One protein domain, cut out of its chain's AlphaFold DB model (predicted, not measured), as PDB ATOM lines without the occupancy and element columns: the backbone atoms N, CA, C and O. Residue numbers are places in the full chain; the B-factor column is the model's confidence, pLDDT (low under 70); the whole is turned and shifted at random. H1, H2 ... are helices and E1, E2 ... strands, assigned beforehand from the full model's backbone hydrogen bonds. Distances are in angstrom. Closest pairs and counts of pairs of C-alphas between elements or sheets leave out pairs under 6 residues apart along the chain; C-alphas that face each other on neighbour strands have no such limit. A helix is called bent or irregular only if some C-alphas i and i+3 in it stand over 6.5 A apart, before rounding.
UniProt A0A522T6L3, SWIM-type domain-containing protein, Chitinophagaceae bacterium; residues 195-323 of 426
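Overview. This is residues 195 to 323 of the 426 residues of the protein "SWIM-type domain-containing protein" of Chitinophagaceae bacterium (UniProt A0A522T6L3). Look for one curled sheet of five strands, like part of a barrel, with a hairpin of two long helices, H1 and H2, packed on one face in two layers. Small H3 grazes the sheet away from both. The 129 printed residues include three named helices and five named strands, in the order E1 E2 E3 H1 H2 E4 H3 E5; the mixed sheet runs E3 E2 E1 E4 E5, and the class is mixed, helices and strands. The whole is compact, radius of gyration of the C-alphas 14.7 A, with spans of 49 by 32 by 26 A.

Arrangement. Start at E1, residues 195 to 201. Within hydrogen-bond range, N 198 and O 212 at 2.9 A join it to antiparallel E2, residues 210 to 218, and N 199 and O 301 at 2.7 A to parallel E4, residues 300 to 304. Edge strand E3, residues 225 to 231, is antiparallel to E2, with N 229 and O 215 at 2.8 A; edge strand E5, residues 320 to 322, is antiparallel to E4, with N 302 and O 321 at 2.8 A. E1 E2 E3 form a meander of two hairpins, each strand the antiparallel neighbour of the one before. H1, residues 245 to 263, is on the sheet at its level, height 2.6 A; its closest C-alphas to E2 are Cys 254 and Leu 211, 5.1 A. H2, residues 277 to 294, touches H1 in a helical hairpin, closest C-alphas Leu 283 and Met 257, 5.7 A, opposite ways at a shallow tilt of 25 degrees. E3, H1 H2, E4 form a split strand-helix-strand unit, two strands that run the same way in one sheet with helices between them along the chain; E2 and E1 stand between E3 and E4 in the sheet, and the crossover is right-handed. H3, residues 308 to 312, only grazes the sheet. Every O i to N i+4 pair is within range in H1, 12 of 14 in H2 and 0 of 1 in H3, where 2 of 2 O i to N i+3 pairs are.

Along the chain. Find C-alpha 195 at (276.638, 354.308, 600.875), where E1 begins its 19.0 A; E2 spans 23.0 A and bends by 59 degrees at residue 215. H1 runs 27.6 A from C-alpha 245 at (268.176, 362.436, 595.011); H2 runs 24.8 A and is only just irregular, C-alphas 289 and 292 being 6.7 A apart. E5 ends at C-alpha 322, (289.701, 357.166, 603.490).

Size, cuts and confidence. The C-alphas farthest apart, Lys 220 and Gln 274, are 50.4 A apart. The printed part has no cut; the links E3 to H1 and H1 to H2 are long. Look for pLDDT under 70 at residues 203 to 206, 233 to 242 and 265 to 277.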
ATOM      1  N   LEU A 195     276.091 354.461 602.200       85.88
ATOM      2  CA  LEU A 195     276.638 354.308 600.875       85.88
ATOM      3  C   LEU A 195     278.007 354.982 600.868       85.88
ATOM      4  O   LEU A 195     278.116 356.177 601.129       85.88
ATOM      5  N   ALA A 196     279.050 354.205 600.602       90.00
ATOM      6  CA  ALA A 196     280.389 354.725 600.393       90.00
ATOM      7  C   ALA A 196     280.664 354.865 598.895       90.00
ATOM      8  O   ALA A 196     280.243 354.021 598.102       90.00
ATOM      9  N   TYR A 197     281.424 355.889 598.519       91.88
ATOM     10  CA  TYR A 197     281.915 356.073 597.155       91.88
ATOM     11  C   TYR A 197     283.402 355.783 597.118       91.88
ATOM     12  O   TYR A 197     284.188 356.368 597.864       91.88
ATOM     13  N   ILE A 198     283.781 354.838 596.267       91.50
ATOM     14  CA  ILE A 198     285.152 354.367 596.164       91.50
ATOM     15  C   ILE A 198     285.729 354.859 594.838       91.50
ATOM     16  O   ILE A 198     285.265 354.464 593.772       91.50
ATOM     17  N   LEU A 199     286.748 355.711 594.909       92.31
ATOM     18  CA  LEU A 199     287.582 356.113 593.787       92.31
ATOM     19  C   LEU A 199     288.554 354.976 593.474       92.31
ATOM     20  O   LEU A 199     289.364 354.578 594.313       92.31
ATOM     21  N   ILE A 200     288.461 354.438 592.263       89.81
ATOM     22  CA  ILE A 200     289.322 353.354 591.800       89.81
ATOM     23  C   ILE A 200     290.614 353.925 591.216       89.81
ATOM     24  O   ILE A 200     290.587 354.631 590.208       89.81
ATOM     25  N   GLN A 201     291.748 353.577 591.831       84.88
ATOM     26  CA  GLN A 201     293.081 353.837 591.294       84.88
ATOM     27  C   GLN A 201     293.655 352.539 590.706       84.88
ATOM     28  O   GLN A 201     294.012 351.624 591.455       84.88
ATOM     29  N   PRO A 202     293.721 352.420 589.375       73.44
ATOM     30  CA  PRO A 202     294.240 351.241 588.696       73.44
ATOM     31  C   PRO A 202     295.773 351.208 588.710       73.44
ATOM     32  O   PRO A 202     296.429 352.248 588.829       73.44
ATOM     33  N   PRO A 203     296.382 350.026 588.542       66.94
ATOM     34  CA  PRO A 203     297.815 349.934 588.367       66.94
ATOM     35  C   PRO A 203     298.180 350.401 586.950       66.94
ATOM     36  O   PRO A 203     297.492 350.081 585.988       66.94
ATOM     37  N   ARG A 204     299.294 351.132 586.814       63.97
ATOM     38  CA  ARG A 204     299.938 351.438 585.516       63.97
ATOM     39  C   ARG A 204     299.031 352.093 584.458       63.97
ATOM     40  O   ARG A 204     299.249 351.870 583.275       63.97
ATOM     41  N   ASP A 205     298.064 352.907 584.880       63.75
ATOM     42  CA  ASP A 205     297.089 353.560 583.992       63.75
ATOM     43  C   ASP A 205     296.238 352.586 583.151       63.75
ATOM     44  O   ASP A 205     295.722 352.976 582.111       63.75
ATOM     45  N   GLU A 206     296.052 351.330 583.585       66.12
ATOM     46  CA  GLU A 206     295.178 350.366 582.882       66.12
ATOM     47  C   GLU A 206     293.725 350.862 582.766       66.12
ATOM     48  O   GLU A 206     292.978 350.428 581.890       66.12
ATOM     49  N   TYR A 207     293.333 351.785 583.648       70.94
ATOM     50  CA  TYR A 207     292.097 352.547 583.560       70.94
ATOM     51  C   TYR A 207     292.352 354.024 583.845       70.94
ATOM     52  O   TYR A 207     293.327 354.414 584.492       70.94
ATOM     53  N   LEU A 208     291.399 354.848 583.436       81.69
ATOM     54  CA  LEU A 208     291.241 356.174 584.008       81.69
ATOM     55  C   LEU A 208     290.402 356.084 585.290       81.69
ATOM     56  O   LEU A 208     289.550 355.201 585.393       81.69
ATOM     57  N   PRO A 209     290.633 356.961 586.277       84.56
ATOM     58  CA  PRO A 209     289.946 356.887 587.556       84.56
ATOM     59  C   PRO A 209     288.445 357.127 587.403       84.56
ATOM     60  O   PRO A 209     288.009 358.050 586.711       84.56
ATOM     61  N   PHE A 210     287.663 356.308 588.099       89.62
ATOM     62  CA  PHE A 210     286.204 356.374 588.159       89.62
ATOM     63  C   PHE A 210     285.721 356.092 589.585       89.62
ATOM     64  O   PHE A 210     286.452 355.522 590.403       89.62
ATOM     65  N   LEU A 211     284.485 356.494 589.879       91.69
ATOM     66  CA  LEU A 211     283.815 356.190 591.141       91.69
ATOM     67  C   LEU A 211     282.965 354.937 591.018       91.69
ATOM     68  O   LEU A 211     282.308 354.713 590.003       91.69
ATOM     69  N   ILE A 212     282.933 354.153 592.089       90.19
ATOM     70  CA  ILE A 212     282.015 353.032 592.226       90.19
ATOM     71  C   ILE A 212     281.359 353.051 593.617       90.19
ATOM     72  O   ILE A 212     282.060 353.156 594.630       90.19
ATOM     73  N   PRO A 213     280.020 352.968 593.701       90.81
ATOM     74  CA  PRO A 213     279.335 352.902 594.979       90.81
ATOM     75  C   PRO A 213     279.538 351.536 595.642       90.81
ATOM     76  O   PRO A 213     279.610 350.489 594.992       90.81
ATOM     77  N   CYS A 214     279.605 351.528 596.969       88.88
ATOM     78  CA  CYS A 214     279.717 350.318 597.771       88.88
ATOM     79  C   CYS A 214     278.971 350.490 599.093       88.88
ATOM     80  O   CYS A 214     279.156 351.476 599.804       88.88
ATOM     81  N   PHE A 215     278.154 349.506 599.462       86.19
ATOM     82  CA  PHE A 215     277.529 349.513 600.779       86.19
ATOM     83  C   PHE A 215     278.533 349.146 601.864       86.19
ATOM     84  O   PHE A 215     279.296 348.183 601.739       86.19
ATOM     85  N   GLY A 216     278.485 349.884 602.966       85.81
ATOM     86  CA  GLY A 216     279.310 349.638 604.132       85.81
ATOM     87  C   GLY A 216     278.492 349.556 605.411       85.81
ATOM     88  O   GLY A 216     277.389 350.084 605.516       85.81
ATOM     89  N   SER A 217     279.060 348.888 606.410       84.31
ATOM     90  CA  SER A 217     278.619 349.045 607.796       84.31
ATOM     91  C   SER A 217     279.607 349.961 608.514       84.31
ATOM     92  O   SER A 217     280.807 349.653 608.496       84.31
ATOM     93  N   PRO A 218     279.149 351.058 609.138       84.88
ATOM     94  CA  PRO A 218     280.037 351.961 609.851       84.88
ATOM     95  C   PRO A 218     280.632 351.275 611.092       84.88
ATOM     96  O   PRO A 218     280.164 350.235 611.571       84.88
ATOM     97  N   ASN A 219     281.735 351.817 611.595       82.12
ATOM     98  CA  ASN A 219     282.306 351.442 612.881       82.12
ATOM     99  C   ASN A 219     281.422 351.964 614.029       82.12
ATOM    100  O   ASN A 219     280.450 352.682 613.819       82.12
ATOM    101  N   LYS A 220     281.758 351.600 615.274       78.06
ATOM    102  CA  LYS A 220     280.971 352.015 616.450       78.06
ATOM    103  C   LYS A 220     280.886 353.537 616.618       78.06
ATOM    104  O   LYS A 220     279.977 354.007 617.283       78.06
ATOM    105  N   THR A 221     281.846 354.276 616.065       79.06
ATOM    106  CA  THR A 221     281.932 355.735 616.164       79.06
ATOM    107  C   THR A 221     281.271 356.451 614.987       79.06
ATOM    108  O   THR A 221     281.316 357.671 614.953       79.06
ATOM    109  N   GLY A 222     280.723 355.736 613.997       77.31
ATOM    110  CA  GLY A 222     280.177 356.320 612.765       77.31
ATOM    111  C   GLY A 222     281.236 356.818 611.773       77.31
ATOM    112  O   GLY A 222     281.018 356.775 610.577       77.31
ATOM    113  N   THR A 223     282.429 357.180 612.242       80.31
ATOM    114  CA  THR A 223     283.454 357.912 611.476       80.31
ATOM    115  C   THR A 223     284.067 357.198 610.263       80.31
ATOM    116  O   THR A 223     284.706 357.843 609.423       80.31
ATOM    117  N   ALA A 224     283.957 355.870 610.174       84.69
ATOM    118  CA  ALA A 224     284.537 355.087 609.083       84.69
ATOM    119  C   ALA A 224     283.768 353.790 608.825       84.69
ATOM    120  O   ALA A 224     283.100 353.259 609.711       84.69
ATOM    121  N   ILE A 225     283.938 353.215 607.635       85.94
ATOM    122  CA  ILE A 225     283.352 351.924 607.273       85.94
ATOM    123  C   ILE A 225     284.168 350.794 607.903       85.94
ATOM    124  O   ILE A 225     285.331 350.563 607.571       85.94
ATOM    125  N   LYS A 226     283.544 350.035 608.808       83.00
ATOM    126  CA  LYS A 226     284.145 348.849 609.428       83.00
ATOM    127  C   LYS A 226     284.207 347.677 608.459       83.00
ATOM    128  O   LYS A 226     285.137 346.876 608.546       83.00
ATOM    129  N   SER A 227     283.221 347.510 607.587       82.50
ATOM    130  CA  SER A 227     283.184 346.411 606.616       82.50
ATOM    131  C   SER A 227     282.460 346.824 605.349       82.50
ATOM    132  O   SER A 227     281.316 347.267 605.422       82.50
ATOM    133  N   PHE A 228     283.121 346.621 604.214       86.75
ATOM    134  CA  PHE A 228     282.556 346.813 602.886       86.75
ATOM    135  C   PHE A 228     281.829 345.550 602.422       86.75
ATOM    136  O   PHE A 228     282.252 344.426 602.722       86.75
ATOM    137  N   GLN A 229     280.740 345.753 601.692       85.06
ATOM    138  CA  GLN A 229     280.038 344.719 600.944       85.06
ATOM    139  C   GLN A 229     280.608 344.647 599.516       85.06
ATOM    140  O   GLN A 229     281.742 345.056 599.270       85.06
ATOM    141  N   HIS A 230     279.859 344.072 598.579       79.31
ATOM    142  CA  HIS A 230     280.241 344.078 597.169       79.31
ATOM    143  C   HIS A 230     280.035 345.472 596.568       79.31
ATOM    144  O   HIS A 230     279.232 346.267 597.069       79.31
ATOM    145  N   PHE A 231     280.764 345.763 595.495       81.31
ATOM    146  CA  PHE A 231     280.498 346.935 594.674       81.31
ATOM    147  C   PHE A 231     279.074 346.889 594.112       81.31
ATOM    148  O   PHE A 231     278.578 345.828 593.722       81.31
ATOM    149  N   VAL A 232     278.418 348.044 594.075       78.56
ATOM    150  CA  VAL A 232     277.095 348.195 593.473       78.56
ATOM    151  C   VAL A 232     277.306 348.382 591.974       78.56
ATOM    152  O   VAL A 232     277.871 349.386 591.552       78.56
ATOM    153  N   ASN A 233     276.907 347.390 591.174       65.94
ATOM    154  CA  ASN A 233     277.090 347.418 589.724       65.94
ATOM    155  C   ASN A 233     275.785 347.034 588.995       65.94
ATOM    156  O   ASN A 233     275.358 345.875 589.049       65.94
ATOM    157  N   GLY A 234     275.135 348.025 588.374       55.88
ATOM    158  CA  GLY A 234     274.270 347.963 587.183       55.88
ATOM    159  C   GLY A 234     273.103 346.970 587.067       55.88
ATOM    160  O   GLY A 234     272.480 346.915 586.013       55.88
ATOM    161  N   SER A 235     272.777 346.133 588.057       43.78
ATOM    162  CA  SER A 235     271.662 345.165 587.908       43.78
ATOM    163  C   SER A 235     271.143 344.531 589.199       43.78
ATOM    164  O   SER A 235     270.045 343.971 589.221       43.78
ATOM    165  N   LYS A 236     271.884 344.626 590.305       49.38
ATOM    166  CA  LYS A 236     271.452 344.073 591.589       49.38
ATOM    167  C   LYS A 236     270.656 345.109 592.379       49.38
ATOM    168  O   LYS A 236     271.223 345.881 593.146       49.38
ATOM    169  N   LYS A 237     269.326 345.075 592.233       47.75
ATOM    170  CA  LYS A 237     268.367 345.629 593.211       47.75
ATOM    171  C   LYS A 237     268.473 344.855 594.536       47.75
ATOM    172  O   LYS A 237     267.558 344.141 594.920       47.75
ATOM    173  N   GLU A 238     269.617 344.910 595.211       49.53
ATOM    174  CA  GLU A 238     269.856 344.136 596.441       49.53
ATOM    175  C   GLU A 238     269.614 344.945 597.726       49.53
ATOM    176  O   GLU A 238     269.887 344.467 598.828       49.53
ATOM    177  N   SER A 239     269.039 346.147 597.646       53.19
ATOM    178  CA  SER A 239     268.719 346.906 598.855       53.19
ATOM    179  C   SER A 239     267.429 347.706 598.741       53.19
ATOM    180  O   SER A 239     267.339 348.607 597.917       53.19
ATOM    181  N   ASN A 240     266.506 347.477 599.681       57.34
ATOM    182  CA  ASN A 240     265.428 348.407 600.054       57.34
ATOM    183  C   ASN A 240     265.979 349.686 600.731       57.34
ATOM    184  O   ASN A 240     265.328 350.252 601.603       57.34
ATOM    185  N   HIS A 241     267.214 350.084 600.424       66.81
ATOM    186  CA  HIS A 241     267.824 351.262 601.018       66.81
ATOM    187  C   HIS A 241     267.312 352.491 600.261       66.81
ATOM    188  O   HIS A 241     267.481 352.533 599.039       66.81
ATOM    189  N   PRO A 242     266.653 353.441 600.943       67.81
ATOM    190  CA  PRO A 242     266.199 354.662 600.303       67.81
ATOM    191  C   PRO A 242     267.421 355.493 599.915       67.81
ATOM    192  O   PRO A 242     268.218 355.864 600.773       67.81
ATOM    193  N   PHE A 243     267.570 355.762 598.622       73.88
ATOM    194  CA  PHE A 243     268.569 356.696 598.136       73.88
ATOM    195  C   PHE A 243     268.007 358.116 598.184       73.88
ATOM    196  O   PHE A 243     266.831 358.346 597.914       73.88
ATOM    197  N   THR A 244     268.850 359.081 598.514       80.94
ATOM    198  CA  THR A 244     268.525 360.493 598.301       80.94
ATOM    199  C   THR A 244     268.650 360.859 596.825       80.94
ATOM    200  O   THR A 244     269.338 360.183 596.065       80.94
ATOM    201  N   GLU A 245     268.057 361.973 596.402       79.62
ATOM    202  CA  GLU A 245     268.176 362.436 595.011       79.62
ATOM    203  C   GLU A 245     269.652 362.620 594.593       79.62
ATOM    204  O   GLU A 245     270.070 362.228 593.502       79.62
ATOM    205  N   GLY A 246     270.488 363.120 595.513       81.06
ATOM    206  CA  GLY A 246     271.935 363.196 595.318       81.06
ATOM    207  C   GLY A 246     272.621 361.825 595.207       81.06
ATOM    208  O   GLY A 246     273.616 361.712 594.492       81.06
ATOM    209  N   GLN A 247     272.118 360.784 595.888       83.56
ATOM    210  CA  GLN A 247     272.567 359.380 595.757       83.56
ATOM    211  C   GLN A 247     272.255 358.813 594.404       83.56
ATOM    212  O   GLN A 247     273.145 358.264 593.761       83.56
ATOM    213  N   GLU A 248     271.013 358.959 593.977       85.50
ATOM    214  CA  GLU A 248     270.551 358.437 592.701       85.50
ATOM    215  C   GLU A 248     271.336 359.073 591.558       85.50
ATOM    216  O   GLU A 248     271.908 358.358 590.731       85.50
ATOM    217  N   LYS A 249     271.484 360.405 591.584       88.88
ATOM    218  CA  LYS A 249     272.279 361.123 590.587       88.88
ATOM    219  C   LYS A 249     273.749 360.703 590.607       88.88
ATOM    220  O   LYS A 249     274.313 360.425 589.552       88.88
ATOM    221  N   LEU A 250     274.381 360.626 591.781       88.75
ATOM    222  CA  LEU A 250     275.792 360.240 591.862       88.75
ATOM    223  C   LEU A 250     276.016 358.778 591.444       88.75
ATOM    224  O   LEU A 250     277.013 358.481 590.795       88.75
ATOM    225  N   ASN A 251     275.090 357.872 591.756       89.75
ATOM    226  CA  ASN A 251     275.165 356.476 591.326       89.75
ATOM    227  C   ASN A 251     275.052 356.358 589.801       89.75
ATOM    228  O   ASN A 251     275.836 355.626 589.202       89.75
ATOM    229  N   GLN A 252     274.152 357.125 589.176       90.25
ATOM    230  CA  GLN A 252     274.054 357.197 587.717       90.25
ATOM    231  C   GLN A 252     275.368 357.692 587.094       90.25
ATOM    232  O   GLN A 252     275.894 357.060 586.178       90.25
ATOM    233  N   LEU A 253     275.951 358.762 587.648       91.25
ATOM    234  CA  LEU A 253     277.256 359.266 587.212       91.25
ATOM    235  C   LEU A 253     278.358 358.207 587.365       91.25
ATOM    236  O   LEU A 253     279.171 358.053 586.460       91.25
ATOM    237  N   CYS A 254     278.374 357.439 588.461       91.81
ATOM    238  CA  CYS A 254     279.333 356.344 588.656       91.81
ATOM    239  C   CYS A 254     279.205 355.263 587.570       91.81
ATOM    240  O   CYS A 254     280.215 354.792 587.044       91.81
ATOM    241  N   GLU A 255     277.978 354.871 587.212       89.38
ATOM    242  CA  GLU A 255     277.744 353.892 586.144       89.38
ATOM    243  C   GLU A 255     278.238 354.402 584.788       89.38
ATOM    244  O   GLU A 255     278.865 353.657 584.031       89.38
ATOM    245  N   ASP A 256     277.988 355.672 584.481       90.88
ATOM    246  CA  ASP A 256     278.432 356.268 583.225       90.88
ATOM    247  C   ASP A 256     279.958 356.441 583.196       90.88
ATOM    248  O   ASP A 256     280.591 356.124 582.185       90.88
ATOM    249  N   MET A 257     280.580 356.809 584.325       91.75
ATOM    250  CA  MET A 257     282.040 356.835 584.460       91.75
ATOM    251  C   MET A 257     282.648 355.456 584.208       91.75
ATOM    252  O   MET A 257     283.618 355.354 583.461       91.75
ATOM    253  N   LEU A 258     282.074 354.396 584.789       88.38
ATOM    254  CA  LEU A 258     282.552 353.027 584.591       88.38
ATOM    255  C   LEU A 258     282.483 352.626 583.111       88.38
ATOM    256  O   LEU A 258     283.474 352.133 582.575       88.38
ATOM    257  N   LYS A 259     281.369 352.907 582.418       88.31
ATOM    258  CA  LYS A 259     281.231 352.626 580.973       88.31
ATOM    259  C   LYS A 259     282.303 353.336 580.145       88.31
ATOM    260  O   LYS A 259     282.826 352.757 579.193       88.31
ATOM    261  N   HIS A 260     282.616 354.594 580.462       86.38
ATOM    262  CA  HIS A 260     283.662 355.341 579.761       86.38
ATOM    263  C   HIS A 260     285.067 354.842 580.113       86.38
ATOM    264  O   HIS A 260     285.891 354.686 579.213       86.38
ATOM    265  N   ALA A 261     285.331 354.528 581.381       84.94
ATOM    266  CA  ALA A 261     286.606 353.969 581.818       84.94
ATOM    267  C   ALA A 261     286.880 352.595 581.182       84.94
ATOM    268  O   ALA A 261     288.005 352.329 580.777       84.94
ATOM    269  N   GLU A 262     285.863 351.742 581.027       83.06
ATOM    270  CA  GLU A 262     285.992 350.447 580.345       83.06
ATOM    271  C   GLU A 262     286.308 350.582 578.852       83.06
ATOM    272  O   GLU A 262     287.077 349.778 578.325       83.06
ATOM    273  N   LYS A 263     285.765 351.606 578.179       81.56
ATOM    274  CA  LYS A 263     286.086 351.914 576.774       81.56
ATOM    275  C   LYS A 263     287.511 352.429 576.580       81.56
ATOM    276  O   LYS A 263     288.046 352.277 575.491       81.56
ATOM    277  N   LEU A 264     288.081 353.048 577.611       74.94
ATOM    278  CA  LEU A 264     289.424 353.635 577.623       74.94
ATOM    279  C   LEU A 264     290.454 352.710 578.292       74.94
ATOM    280  O   LEU A 264     291.535 353.158 578.672       74.94
ATOM    281  N   ALA A 265     290.110 351.438 578.504       69.25
ATOM    282  CA  ALA A 265     291.013 350.492 579.136       69.25
ATOM    283  C   ALA A 265     292.300 350.327 578.310       69.25
ATOM    284  O   ALA A 265     292.246 350.231 577.088       69.25
ATOM    285  N   ASP A 266     293.436 350.261 579.004       65.38
ATOM    286  CA  ASP A 266     294.790 350.150 578.440       65.38
ATOM    287  C   ASP A 266     295.304 351.399 577.685       65.38
ATOM    288  O   ASP A 266     296.398 351.373 577.112       65.38
ATOM    289  N   GLU A 267     294.582 352.527 577.733       62.06
ATOM    290  CA  GLU A 267     295.018 353.793 577.136       62.06
ATOM    291  C   GLU A 267     295.627 354.756 578.163       62.06
ATOM    292  O   GLU A 267     295.012 355.152 579.154       62.06
ATOM    293  N   SER A 268     296.845 355.231 577.889       63.78
ATOM    294  CA  SER A 268     297.414 356.345 578.642       63.78
ATOM    295  C   SER A 268     296.831 357.664 578.142       63.78
ATOM    296  O   SER A 268     296.822 357.923 576.943       63.78
ATOM    297  N   LEU A 269     296.494 358.565 579.071       65.62
ATOM    298  CA  LEU A 269     296.115 359.960 578.788       65.62
ATOM    299  C   LEU A 269     297.004 360.644 577.726       65.62
ATOM    300  O   LEU A 269     296.523 361.452 576.937       65.62
ATOM    301  N   LEU A 270     298.300 360.312 577.700       63.44
ATOM    302  CA  LEU A 270     299.292 360.909 576.799       63.44
ATOM    303  C   LEU A 270     299.531 360.104 575.507       63.44
ATOM    304  O   LEU A 270     300.261 360.574 574.636       63.44
ATOM    305  N   SER A 271     298.949 358.908 575.384       59.16
ATOM    306  CA  SER A 271     298.986 358.068 574.176       59.16
ATOM    307  C   SER A 271     297.667 358.060 573.405       59.16
ATOM    308  O   SER A 271     297.605 357.430 572.355       59.16
ATOM    309  N   THR A 272     296.628 358.713 573.931       54.00
ATOM    310  CA  THR A 272     295.270 358.727 573.380       54.00
ATOM    311  C   THR A 272     295.273 359.160 571.910       54.00
ATOM    312  O   THR A 272     295.619 360.301 571.590       54.00
ATOM    313  N   GLU A 273     294.888 358.257 571.005       54.84
ATOM    314  CA  GLU A 273     294.631 358.608 569.609       54.84
ATOM    315  C   GLU A 273     293.426 359.559 569.523       54.84
ATOM    316  O   GLU A 273     292.551 359.578 570.392       54.84
ATOM    317  N   GLN A 274     293.346 360.352 568.452       52.41
ATOM    318  CA  GLN A 274     292.329 361.399 568.286       52.41
ATOM    319  C   GLN A 274     290.884 360.871 568.446       52.41
ATOM    320  O   GLN A 274     290.010 361.604 568.902       52.41
ATOM    321  N   VAL A 275     290.654 359.584 568.154       49.66
ATOM    322  CA  VAL A 275     289.364 358.876 568.263       49.66
ATOM    323  C   VAL A 275     288.862 358.756 569.713       49.66
ATOM    324  O   VAL A 275     287.657 358.817 569.958       49.66
ATOM    325  N   HIS A 276     289.766 358.675 570.692       62.09
ATOM    326  CA  HIS A 276     289.427 358.420 572.097       62.09
ATOM    327  C   HIS A 276     289.303 359.697 572.942       62.09
ATOM    328  O   HIS A 276     288.778 359.673 574.058       62.09
ATOM    329  N   THR A 277     289.682 360.848 572.371       68.81
ATOM    330  CA  THR A 277     289.550 362.170 573.006       68.81
ATOM    331  C   THR A 277     288.119 362.450 573.475       68.81
ATOM    332  O   THR A 277     287.922 362.909 574.596       68.81
ATOM    333  N   SER A 278     287.105 362.089 572.684       74.88
ATOM    334  CA  SER A 278     285.688 362.278 573.035       74.88
ATOM    335  C   SER A 278     285.269 361.532 574.311       74.88
ATOM    336  O   SER A 278     284.564 362.091 575.151       74.88
ATOM    337  N   SER A 279     285.736 360.293 574.498       78.56
ATOM    338  CA  SER A 279     285.429 359.493 575.692       78.56
ATOM    339  C   SER A 279     286.190 359.989 576.918       78.56
ATOM    340  O   SER A 279     285.638 359.985 578.016       78.56
ATOM    341  N   LEU A 280     287.425 360.461 576.733       82.88
ATOM    342  CA  LEU A 280     288.212 361.093 577.789       82.88
ATOM    343  C   LEU A 280     287.553 362.392 578.282       82.88
ATOM    344  O   LEU A 280     287.457 362.620 579.488       82.88
ATOM    345  N   HIS A 281     287.065 363.218 577.354       84.38
ATOM    346  CA  HIS A 281     286.271 364.405 577.662       84.38
ATOM    347  C   HIS A 281     285.012 364.068 578.440       84.38
ATOM    348  O   HIS A 281     284.782 364.661 579.489       84.38
ATOM    349  N   ALA A 282     284.237 363.093 577.962       87.44
ATOM    350  CA  ALA A 282     283.024 362.661 578.642       87.44
ATOM    351  C   ALA A 282     283.319 362.212 580.081       87.44
ATOM    352  O   ALA A 282     282.651 362.660 581.008       87.44
ATOM    353  N   LEU A 283     284.367 361.407 580.292       89.69
ATOM    354  CA  LEU A 283     284.758 360.964 581.632       89.69
ATOM    355  C   LEU A 283     285.164 362.132 582.543       89.69
ATOM    356  O   LEU A 283     284.801 362.154 583.718       89.69
ATOM    357  N   PHE A 284     285.900 363.112 582.018       88.94
ATOM    358  CA  PHE A 284     286.277 364.293 582.791       88.94
ATOM    359  C   PHE A 284     285.071 365.170 583.139       88.94
ATOM    360  O   PHE A 284     284.961 365.618 584.276       88.94
ATOM    361  N   SER A 285     284.139 365.371 582.204       88.94
ATOM    362  CA  SER A 285     282.895 366.107 582.451       88.94
ATOM    363  C   SER A 285     282.004 365.405 583.477       88.94
ATOM    364  O   SER A 285     281.472 366.061 584.367       88.94
ATOM    365  N   LEU A 286     281.929 364.070 583.454       92.25
ATOM    366  CA  LEU A 286     281.244 363.308 584.504       92.25
ATOM    367  C   LEU A 286     281.862 363.569 585.882       92.25
ATOM    368  O   LEU A 286     281.141 363.674 586.872       92.25
ATOM    369  N   TRP A 287     283.189 363.715 585.966       91.62
ATOM    370  CA  TRP A 287     283.854 364.116 587.207       91.62
ATOM    371  C   TRP A 287     283.503 365.545 587.627       91.62
ATOM    372  O   TRP A 287     283.319 365.783 588.819       91.62
ATOM    373  N   GLU A 288     283.366 366.481 586.686       87.81
ATOM    374  CA  GLU A 288     282.899 367.845 586.979       87.81
ATOM    375  C   GLU A 288     281.494 367.860 587.579       87.81
ATOM    376  O   GLU A 288     281.247 368.598 588.531       87.81
ATOM    377  N   GLU A 289     280.602 367.014 587.068       88.94
ATOM    378  CA  GLU A 289     279.237 366.873 587.578       88.94
ATOM    379  C   GLU A 289     279.167 366.113 588.908       88.94
ATOM    380  O   GLU A 289     278.311 366.406 589.746       88.94
ATOM    381  N   ALA A 290     280.054 365.137 589.116       90.56
ATOM    382  CA  ALA A 290     280.063 364.298 590.310       90.56
ATOM    383  C   ALA A 290     280.686 364.997 591.518       90.56
ATOM    384  O   ALA A 290     280.186 364.834 592.626       90.56
ATOM    385  N   LEU A 291     281.753 365.779 591.327       88.56
ATOM    386  CA  LEU A 291     282.491 366.437 592.413       88.56
ATOM    387  C   LEU A 291     281.607 367.134 593.456       88.56
ATOM    388  O   LEU A 291     281.770 366.845 594.641       88.56
ATOM    389  N   PRO A 292     280.651 367.997 593.066       86.56
ATOM    390  CA  PRO A 292     279.861 368.751 594.026       86.56
ATOM    391  C   PRO A 292     278.940 367.831 594.854       86.56
ATOM    392  O   PRO A 292     278.576 368.169 595.979       86.56
ATOM    393  N   LEU A 293     278.573 366.660 594.316       88.25
ATOM    394  CA  LEU A 293     277.848 365.611 595.038       88.25
ATOM    395  C   LEU A 293     278.786 364.778 595.913       88.25
ATOM    396  O   LEU A 293     278.400 364.388 596.999       88.25
ATOM    397  N   VAL A 294     280.007 364.506 595.455       89.00
ATOM    398  CA  VAL A 294     280.989 363.689 596.180       89.00
ATOM    399  C   VAL A 294     281.515 364.420 597.410       89.00
ATOM    400  O   VAL A 294     281.642 363.803 598.454       89.00
ATOM    401  N   GLU A 295     281.770 365.728 597.329       86.81
ATOM    402  CA  GLU A 295     282.257 366.554 598.453       86.81
ATOM    403  C   GLU A 295     281.333 366.558 599.680       86.81
ATOM    404  O   GLU A 295     281.743 366.935 600.777       86.81
ATOM    405  N   ARG A 296     280.083 366.148 599.479       86.06
ATOM    406  CA  ARG A 296     279.017 366.068 600.482       86.06
ATOM    407  C   ARG A 296     279.007 364.749 601.225       86.06
ATOM    408  O   ARG A 296     278.393 364.625 602.279       86.06
ATOM    409  N   GLU A 297     279.668 363.755 600.651       86.25
ATOM    410  CA  GLU A 297     279.656 362.405 601.167       86.25
ATOM    411  C   GLU A 297     280.650 362.248 602.301       86.25
ATOM    412  O   GLU A 297     281.830 362.575 602.185       86.25
ATOM    413  N   GLU A 298     280.191 361.653 603.397       84.31
ATOM    414  CA  GLU A 298     281.053 361.364 604.542       84.31
ATOM    415  C   GLU A 298     282.025 360.201 604.257       84.31
ATOM    416  O   GLU A 298     283.133 360.118 604.810       84.31
ATOM    417  N   PHE A 299     281.609 359.272 603.393       91.00
ATOM    418  CA  PHE A 299     282.271 357.989 603.177       91.00
ATOM    419  C   PHE A 299     282.893 357.892 601.788       91.00
ATOM    420  O   PHE A 299     282.433 357.133 600.935       91.00
ATOM    421  N   ILE A 300     283.988 358.622 601.589       92.94
ATOM    422  CA  ILE A 300     284.774 358.578 600.355       92.94
ATOM    423  C   ILE A 300     286.082 357.831 600.604       92.94
ATOM    424  O   ILE A 300     286.780 358.063 601.595       92.94
ATOM    425  N   TYR A 301     286.413 356.909 599.704       93.88
ATOM    426  CA  TYR A 301     287.604 356.079 599.820       93.88
ATOM    427  C   TYR A 301     288.357 355.982 598.499       93.88
ATOM    428  O   TYR A 301     287.754 355.998 597.436       93.88
ATOM    429  N   LEU A 302     289.670 355.812 598.571       91.94
ATOM    430  CA  LEU A 302     290.546 355.464 597.459       91.94
ATOM    431  C   LEU A 302     290.885 353.976 597.545       91.94
ATOM    432  O   LEU A 302     291.318 353.509 598.602       91.94
ATOM    433  N   TYR A 303     290.702 353.236 596.451       92.38
ATOM    434  CA  TYR A 303     291.017 351.812 596.366       92.38
ATOM    435  C   TYR A 303     292.043 351.526 595.271       92.38
ATOM    436  O   TYR A 303     291.800 351.782 594.092       92.38
ATOM    437  N   TYR A 304     293.170 350.936 595.671       88.31
ATOM    438  CA  TYR A 304     294.219 350.495 594.756       88.31
ATOM    439  C   TYR A 304     293.836 349.155 594.127       88.31
ATOM    440  O   TYR A 304     293.994 348.093 594.740       88.31
ATOM    441  N   LEU A 305     293.334 349.210 592.897       86.62
ATOM    442  CA  LEU A 305     292.932 348.038 592.131       86.62
ATOM    443  C   LEU A 305     294.176 347.310 591.606       86.62
ATOM    444  O   LEU A 305     295.122 347.941 591.147       86.62
ATOM    445  N   HIS A 306     294.185 345.977 591.653       79.50
ATOM    446  CA  HIS A 306     295.249 345.187 591.015       79.50
ATOM    447  C   HIS A 306     294.823 344.554 589.689       79.50
ATOM    448  O   HIS A 306     295.665 344.281 588.843       79.50
ATOM    449  N   GLY A 307     293.526 344.317 589.503       78.19
ATOM    450  CA  GLY A 307     292.997 343.816 588.245       78.19
ATOM    451  C   GLY A 307     291.473 343.786 588.219       78.19
ATOM    452  O   GLY A 307     290.812 343.769 589.257       78.19
ATOM    453  N   LYS A 308     290.915 343.723 587.005       76.75
ATOM    454  CA  LYS A 308     289.468 343.831 586.720       76.75
ATOM    455  C   LYS A 308     288.596 342.856 587.520       76.75
ATOM    456  O   LYS A 308     287.469 343.171 587.888       76.75
ATOM    457  N   HIS A 309     289.111 341.658 587.797       77.06
ATOM    458  CA  HIS A 309     288.383 340.613 588.519       77.06
ATOM    459  C   HIS A 309     288.024 341.012 589.962       77.06
ATOM    460  O   HIS A 309     287.030 340.515 590.488       77.06
ATOM    461  N   GLU A 310     288.774 341.930 590.583       81.25
ATOM    462  CA  GLU A 310     288.504 342.395 591.949       81.25
ATOM    463  C   GLU A 310     287.205 343.210 592.043       81.25
ATOM    464  O   GLU A 310     286.551 343.173 593.086       81.25
ATOM    465  N   LEU A 311     286.765 343.853 590.950       82.19
ATOM    466  CA  LEU A 311     285.498 344.600 590.889       82.19
ATOM    467  C   LEU A 311     284.259 343.699 591.048       82.19
ATOM    468  O   LEU A 311     283.158 344.189 591.282       82.19
ATOM    469  N   LYS A 312     284.423 342.373 590.951       79.69
ATOM    470  CA  LYS A 312     283.364 341.382 591.220       79.69
ATOM    471  C   LYS A 312     283.314 340.945 592.689       79.69
ATOM    472  O   LYS A 312     282.433 340.180 593.072       79.69
ATOM    473  N   SER A 313     284.271 341.390 593.499       80.88
ATOM    474  CA  SER A 313     284.447 340.991 594.895       80.88
ATOM    475  C   SER A 313     284.306 342.187 595.840       80.88
ATOM    476  O   SER A 313     284.133 343.324 595.409       80.88
ATOM    477  N   ARG A 314     284.341 341.936 597.151       83.25
ATOM    478  CA  ARG A 314     284.386 343.007 598.156       83.25
ATOM    479  C   ARG A 314     285.748 343.729 598.129       83.25
ATOM    480  O   ARG A 314     286.765 343.041 598.010       83.25
ATOM    481  N   PRO A 315     285.803 345.058 598.342       87.31
ATOM    482  CA  PRO A 315     287.064 345.785 598.462       87.31
ATOM    483  C   PRO A 315     287.965 345.209 599.562       87.31
ATOM    484  O   PRO A 315     287.526 344.958 600.693       87.31
ATOM    485  N   ALA A 316     289.248 345.022 599.254       86.38
ATOM    486  CA  ALA A 316     290.233 344.571 600.230       86.38
ATOM    487  C   ALA A 316     290.616 345.706 601.200       86.38
ATOM    488  O   ALA A 316     291.111 346.757 600.796       86.38
ATOM    489  N   LYS A 317     290.437 345.481 602.509       83.19
ATOM    490  CA  LYS A 317     290.670 346.502 603.552       83.19
ATOM    491  C   LYS A 317     292.093 347.061 603.603       83.19
ATOM    492  O   LYS A 317     292.283 348.198 604.001       83.19
ATOM    493  N   ASN A 318     293.095 346.264 603.249       84.81
ATOM    494  CA  ASN A 318     294.499 346.681 603.248       84.81
ATOM    495  C   ASN A 318     294.879 347.534 602.025       84.81
ATOM    496  O   ASN A 318     296.032 347.933 601.904       84.81
ATOM    497  N   ARG A 319     293.937 347.765 601.105       87.00
ATOM    498  CA  ARG A 319     294.126 348.517 599.858       87.00
ATOM    499  C   ARG A 319     293.130 349.657 599.691       87.00
ATOM    500  O   ARG A 319     293.080 350.266 598.628       87.00
ATOM    501  N   ILE A 320     292.336 349.920 600.723       90.38
ATOM    502  CA  ILE A 320     291.374 351.009 600.753       90.38
ATOM    503  C   ILE A 320     291.804 352.023 601.808       90.38
ATOM    504  O   ILE A 320     292.197 351.648 602.913       90.38
ATOM    505  N   SER A 321     291.743 353.302 601.467       91.12
ATOM    506  CA  SER A 321     292.094 354.406 602.362       91.12
ATOM    507  C   SER A 321     291.001 355.461 602.313       91.12
ATOM    508  O   SER A 321     290.414 355.676 601.256       91.12
ATOM    509  N   LYS A 322     290.660 356.058 603.460       90.75
ATOM    510  CA  LYS A 322     289.701 357.166 603.490       90.75
ATOM    511  C   LYS A 322     290.377 358.389 602.874       90.75
ATOM    512  O   LYS A 322     291.557 358.616 603.123       90.75
ATOM    513  N   ILE A 323     289.631 359.135 602.075       93.69
ATOM    514  CA  ILE A 323     290.090 360.373 601.443       93.69
ATOM    515  C   ILE A 323     289.026 361.449 601.621       93.69
ATOM    516  O   ILE A 323     287.860 361.140 601.864       93.69
TER     517      ILE A 323